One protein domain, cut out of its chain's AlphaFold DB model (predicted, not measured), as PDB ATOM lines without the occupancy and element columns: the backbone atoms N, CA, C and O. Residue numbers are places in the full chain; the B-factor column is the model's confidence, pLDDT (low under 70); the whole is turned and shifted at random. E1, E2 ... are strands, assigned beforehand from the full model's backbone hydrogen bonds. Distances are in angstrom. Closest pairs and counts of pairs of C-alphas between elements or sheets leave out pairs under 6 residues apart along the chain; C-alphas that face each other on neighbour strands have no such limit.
ATOM      1  N   HIS A  49      36.693 -41.810 -31.609       92.19
ATOM      2  CA  HIS A  49      36.033 -41.613 -30.325       92.19
ATOM      3  C   HIS A  49      35.791 -42.949 -29.630       92.19
ATOM      4  O   HIS A  49      35.526 -43.962 -30.283       92.19
ATOM      5  N   ILE A  50      35.894 -42.963 -28.300       91.31
ATOM      6  CA  ILE A  50      35.695 -44.156 -27.474       91.31
ATOM      7  C   ILE A  50      34.707 -43.824 -26.357       91.31
ATOM      8  O   ILE A  50      34.818 -42.782 -25.717       91.31
ATOM      9  N   ALA A  51      33.766 -44.729 -26.109       90.62
ATOM     10  CA  ALA A  51      32.875 -44.682 -24.958       90.62
ATOM     11  C   ALA A  51      32.684 -46.079 -24.357       90.62
ATOM     12  O   ALA A  51      33.119 -47.089 -24.908       90.62
ATOM     13  N   TYR A  52      32.026 -46.131 -23.209       87.56
ATOM     14  CA  TYR A  52      31.856 -47.314 -22.384       87.56
ATOM     15  C   TYR A  52      30.413 -47.418 -21.886       87.56
ATOM     16  O   TYR A  52      29.768 -46.396 -21.658       87.56
ATOM     17  N   ALA A  53      29.913 -48.644 -21.711       85.19
ATOM     18  CA  ALA A  53      28.558 -48.900 -21.221       85.19
ATOM     19  C   ALA A  53      28.422 -50.261 -20.519       85.19
ATOM     20  O   ALA A  53      29.308 -51.120 -20.578       85.19
ATOM     21  N   PHE A  54      27.283 -50.467 -19.853       82.06
ATOM     22  CA  PHE A  54      26.935 -51.709 -19.150       82.06
ATOM     23  C   PHE A  54      26.172 -52.708 -20.027       82.06
ATOM     24  O   PHE A  54      26.104 -53.891 -19.686       82.06
ATOM     25  N   ASN A  55      25.588 -52.254 -21.138       84.50
ATOM     26  CA  ASN A  55      24.755 -53.062 -22.026       84.50
ATOM     27  C   ASN A  55      25.093 -52.848 -23.511       84.50
ATOM     28  O   ASN A  55      25.769 -51.893 -23.888       84.50
ATOM     29  N   SER A  56      24.597 -53.756 -24.349       90.88
ATOM     30  CA  SER A  56      24.971 -53.879 -25.763       90.88
ATOM     31  C   SER A  56      24.525 -52.735 -26.669       90.88
ATOM     32  O   SER A  56      25.021 -52.637 -27.783       90.88
ATOM     33  N   ASP A  57      23.584 -51.898 -26.229       90.12
ATOM     34  CA  ASP A  57      23.098 -50.741 -26.994       90.12
ATOM     35  C   ASP A  57      23.673 -49.400 -26.502       90.12
ATOM     36  O   ASP A  57      23.303 -48.343 -27.014       90.12
ATOM     37  N   GLY A  58      24.545 -49.431 -25.488       86.38
ATOM     38  CA  GLY A  58      25.190 -48.240 -24.953       86.38
ATOM     39  C   GLY A  58      24.342 -47.363 -24.039       86.38
ATOM     40  O   GLY A  58      24.862 -46.392 -23.501       86.38
ATOM     41  N   THR A  59      23.048 -47.643 -23.866       86.62
ATOM     42  CA  THR A  59      22.125 -46.718 -23.185       86.62
ATOM     43  C   THR A  59      22.252 -46.735 -21.665       86.62
ATOM     44  O   THR A  59      21.945 -45.737 -21.013       86.62
ATOM     45  N   LYS A  60      22.715 -47.843 -21.075       80.81
ATOM     46  CA  LYS A  60      22.903 -47.965 -19.625       80.81
ATOM     47  C   LYS A  60      24.362 -47.737 -19.257       80.81
ATOM     48  O   LYS A  60      25.237 -48.486 -19.685       80.81
ATOM     49  N   GLY A  61      24.606 -46.740 -18.406       75.50
ATOM     50  CA  GLY A  61      25.952 -46.419 -17.926       75.50
ATOM     51  C   GLY A  61      26.863 -45.826 -18.999       75.50
ATOM     52  O   GLY A  61      28.071 -46.031 -18.922       75.50
ATOM     53  N   PHE A  62      26.297 -45.136 -20.001       85.88
ATOM     54  CA  PHE A  62      27.072 -44.449 -21.033       85.88
ATOM     55  C   PHE A  62      28.102 -43.508 -20.402       85.88
ATOM     56  O   PHE A  62      27.766 -42.667 -19.564       85.88
ATOM     57  N   SER A  63      29.354 -43.635 -20.826       85.19
ATOM     58  CA  SER A  63      30.429 -42.747 -20.408       85.19
ATOM     59  C   SER A  63      31.494 -42.642 -21.484       85.19
ATOM     60  O   SER A  63      31.954 -43.646 -22.020       85.19
ATOM     61  N   LYS A  64      31.948 -41.420 -21.752       86.50
ATOM     62  CA  LYS A  64      33.086 -41.143 -22.646       86.50
ATOM     63  C   LYS A  64      34.433 -41.525 -22.014       86.50
ATOM     64  O   LYS A  64      35.442 -41.625 -22.698       86.50
ATOM     65  N   ASN A  65      34.438 -41.787 -20.707       80.06
ATOM     66  CA  ASN A  65      35.601 -42.235 -19.949       80.06
ATOM     67  C   ASN A  65      35.385 -43.650 -19.417       80.06
ATOM     68  O   ASN A  65      34.257 -44.037 -19.093       80.06
ATOM     69  N   ARG A  66      36.471 -44.415 -19.283       74.44
ATOM     70  CA  ARG A  66      36.404 -45.725 -18.631       74.44
ATOM     71  C   ARG A  66      35.902 -45.529 -17.205       74.44
ATOM     72  O   ARG A  66      36.384 -44.650 -16.496       74.44
ATOM     73  N   LEU A  67      34.914 -46.322 -16.814       76.75
ATOM     74  CA  LEU A  67      34.325 -46.220 -15.486       76.75
ATOM     75  C   LEU A  67      35.229 -46.894 -14.466       76.75
ATOM     76  O   LEU A  67      35.660 -48.031 -14.670       76.75
ATOM     77  N   LYS A 213      30.957 -53.343 -19.577       78.38
ATOM     78  CA  LYS A 213      30.874 -54.612 -20.318       78.38
ATOM     79  C   LYS A 213      30.985 -54.415 -21.824       78.38
ATOM     80  O   LYS A 213      31.192 -55.379 -22.550       78.38
ATOM     81  N   TYR A 214      30.823 -53.177 -22.289       87.06
ATOM     82  CA  TYR A 214      30.850 -52.826 -23.699       87.06
ATOM     83  C   TYR A 214      31.711 -51.587 -23.933       87.06
ATOM     84  O   TYR A 214      31.702 -50.652 -23.128       87.06
ATOM     85  N   ILE A 215      32.432 -51.589 -25.052       91.12
ATOM     86  CA  ILE A 215      33.183 -50.459 -25.593       91.12
ATOM     87  C   ILE A 215      32.544 -50.026 -26.911       91.12
ATOM     88  O   ILE A 215      32.267 -50.852 -27.781       91.12
ATOM     89  N   GLY A 216      32.282 -48.733 -27.022       92.81
ATOM     90  CA  GLY A 216      31.735 -48.082 -28.198       92.81
ATOM     91  C   GLY A 216      32.831 -47.342 -28.948       92.81
ATOM     92  O   GLY A 216      33.684 -46.718 -28.316       92.81
ATOM     93  N   PHE A 217      32.805 -47.368 -30.276       93.94
ATOM     94  CA  PHE A 217      33.677 -46.529 -31.098       93.94
ATOM     95  C   PHE A 217      32.916 -45.939 -32.279       93.94
ATOM     96  O   PHE A 217      32.006 -46.562 -32.818       93.94
ATOM     97  N   TYR A 218      33.307 -44.738 -32.680       93.00
ATOM     98  CA  TYR A 218      32.916 -44.151 -33.954       93.00
ATOM     99  C   TYR A 218      34.012 -43.193 -34.429       93.00
ATOM    100  O   TYR A 218      34.948 -42.889 -33.681       93.00
ATOM    101  N   TYR A 219      33.907 -42.771 -35.683       88.94
ATOM    102  CA  TYR A 219      34.858 -41.891 -36.347       88.94
ATOM    103  C   TYR A 219      34.101 -40.693 -36.907       88.94
ATOM    104  O   TYR A 219      33.094 -40.880 -37.592       88.94
ATOM    105  N   ASP A 220      34.561 -39.483 -36.611       88.12
ATOM    106  CA  ASP A 220      34.118 -38.275 -37.305       88.12
ATOM    107  C   ASP A 220      35.245 -37.231 -37.367       88.12
ATOM    108  O   ASP A 220      36.361 -37.458 -36.907       88.12
ATOM    109  N   SER A 221      34.968 -36.079 -37.976       85.38
ATOM    110  CA  SER A 221      35.942 -34.993 -38.113       85.38
ATOM    111  C   SER A 221      35.974 -34.027 -36.919       85.38
ATOM    112  O   SER A 221      36.579 -32.959 -37.030       85.38
ATOM    113  N   GLN A 222      35.247 -34.308 -35.835       86.88
ATOM    114  CA  GLN A 222      35.146 -33.449 -34.659       86.88
ATOM    115  C   GLN A 222      36.177 -33.863 -33.609       86.88
ATOM    116  O   GLN A 222      36.545 -35.021 -33.466       86.88
ATOM    117  N   ASN A 223      36.649 -32.898 -32.821       85.06
ATOM    118  CA  ASN A 223      37.542 -33.207 -31.700       85.06
ATOM    119  C   ASN A 223      36.771 -33.693 -30.465       85.06
ATOM    120  O   ASN A 223      37.333 -34.373 -29.606       85.06
ATOM    121  N   GLU A 224      35.494 -33.328 -30.349       88.44
ATOM    122  CA  GLU A 224      34.662 -33.668 -29.200       88.44
ATOM    123  C   GLU A 224      33.853 -34.932 -29.470       88.44
ATOM    124  O   GLU A 224      33.197 -35.064 -30.499       88.44
ATOM    125  N   SER A 225      33.874 -35.855 -28.507       89.44
ATOM    126  CA  SER A 225      33.097 -37.090 -28.620       89.44
ATOM    127  C   SER A 225      31.634 -36.836 -28.264       89.44
ATOM    128  O   SER A 225      31.332 -36.177 -27.263       89.44
ATOM    129  N   SER A 226      30.739 -37.430 -29.043       90.75
ATOM    130  CA  SER A 226      29.292 -37.330 -28.890       90.75
ATOM    131  C   SER A 226      28.773 -37.856 -27.557       90.75
ATOM    132  O   SER A 226      29.235 -38.885 -27.061       90.75
ATOM    133  N   ASP A 227      27.743 -37.195 -27.031       91.06
ATOM    134  CA  ASP A 227      26.970 -37.647 -25.869       91.06
ATOM    135  C   ASP A 227      25.812 -38.590 -26.238       91.06
ATOM    136  O   ASP A 227      25.106 -39.086 -25.362       91.06
ATOM    137  N   ASN A 228      25.592 -38.852 -27.532       92.88
ATOM    138  CA  ASN A 228      24.545 -39.759 -27.989       92.88
ATOM    139  C   ASN A 228      25.084 -41.199 -28.110       92.88
ATOM    140  O   ASN A 228      25.808 -41.490 -29.067       92.88
ATOM    141  N   PRO A 229      24.672 -42.144 -27.238       91.69
ATOM    142  CA  PRO A 229      25.167 -43.522 -27.269       91.69
ATOM    143  C   PRO A 229      24.881 -44.249 -28.591       91.69
ATOM    144  O   PRO A 229      25.591 -45.190 -28.934       91.69
ATOM    145  N   ARG A 230      23.878 -43.811 -29.365       94.06
ATOM    146  CA  ARG A 230      23.505 -44.432 -30.647       94.06
ATOM    147  C   ARG A 230      24.483 -44.153 -31.786       94.06
ATOM    148  O   ARG A 230      24.355 -44.778 -32.832       94.06
ATOM    149  N   GLN A 231      25.405 -43.206 -31.619       93.62
ATOM    150  CA  GLN A 231      26.443 -42.945 -32.621       93.62
ATOM    151  C   GLN A 231      27.611 -43.927 -32.531       93.62
ATOM    152  O   GLN A 231      28.370 -44.047 -33.485       93.62
ATOM    153  N   TYR A 232      27.743 -44.635 -31.409       94.56
ATOM    154  CA  TYR A 232      28.829 -45.574 -31.183       94.56
ATOM    155  C   TYR A 232      28.452 -46.974 -31.672       94.56
ATOM    156  O   TYR A 232      27.351 -47.467 -31.418       94.56
ATOM    157  N   GLU A 233      29.406 -47.650 -32.305       95.44
ATOM    158  CA  GLU A 233      29.343 -49.087 -32.544       95.44
ATOM    159  C   GLU A 233      29.828 -49.833 -31.300       95.44
ATOM    160  O   GLU A 233      31.004 -49.763 -30.937       95.44
ATOM    161  N   TRP A 234      28.922 -50.549 -30.637       94.50
ATOM    162  CA  TRP A 234      29.196 -51.226 -29.369       94.50
ATOM    163  C   TRP A 234      29.691 -52.657 -29.565       94.50
ATOM    164  O   TRP A 234      29.109 -53.447 -30.309       94.50
ATOM    165  N   ARG A 235      30.746 -53.025 -28.835       93.38
ATOM    166  CA  ARG A 235      31.275 -54.394 -28.751       93.38
ATOM    167  C   ARG A 235      31.476 -54.797 -27.302       93.38
ATOM    168  O   ARG A 235      31.837 -53.959 -26.481       93.38
ATOM    169  N   ALA A 236      31.255 -56.072 -26.992       88.88
ATOM    170  CA  ALA A 236      31.537 -56.604 -25.664       88.88
ATOM    171  C   ALA A 236      33.047 -56.546 -25.372       88.88
ATOM    172  O   ALA A 236      33.869 -56.828 -26.248       88.88
ATOM    173  N   LEU A 237      33.397 -56.163 -24.147       81.06
ATOM    174  CA  LEU A 237      34.740 -56.286 -23.598       81.06
ATOM    175  C   LEU A 237      34.870 -57.711 -23.045       81.06
ATOM    176  O   LEU A 237      34.182 -58.052 -22.083       81.06
ATOM    177  N   ASN A 238      35.679 -58.540 -23.707       63.38
ATOM    178  CA  ASN A 238      36.004 -59.897 -23.255       63.38
ATOM    179  C   ASN A 238      37.003 -59.876 -22.097       63.38
ATOM    180  O   ASN A 238      37.880 -58.980 -22.102       63.38
TER     181      ASN A 238
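What this domain is: This is residues 49 to 67 and 213 to 238 of the 238 residues of an uncharacterized protein of Lactococcus lactis subsp. cremoris (UniProt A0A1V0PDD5). With little regular structure, this is a small three-stranded antiparallel sheet, E1 - E2 - E3, with loop residues 55 to 62 and 228 to 231 over one face. The printed part has 45 residues, 16 in named elements: no named helix, and strands E1, E2, E3 along the chain, class all strand. It is compact, radius of gyration of the C-alphas 9.5 A, yet elongated, spanning 28 by 16 by 15 A.

How they stand to each other: Look first at inner strand E2, residues 214 to 220. Edge strand E1, residues 49 to 53, is antiparallel to it at 155 degrees; N 216 and O 51 are 2.8 A apart, within hydrogen-bond range. Edge strand E3, residues 233 to 236, forms a hairpin with E2, antiparallel at 156 degrees; N 215 and O 235 are 2.8 A apart, within range.

Where its parts are: Find C-alpha 49 at (36.033, -41.613, -30.325); E1 runs 13.9 A from there. E2 runs 20.2 A. E3 runs 10.4 A to C-alpha 236 at (31.537, -56.604, -25.664).

The domain as a whole: The two farthest C-alphas, Ser 221 and Asn 238, are 29.0 A apart. Residues 68 to 212 are cut out; C-alphas 67 and 213 stand 10.3 A apart. E2 to E3 is a long link. Residue 238 has pLDDT under 70.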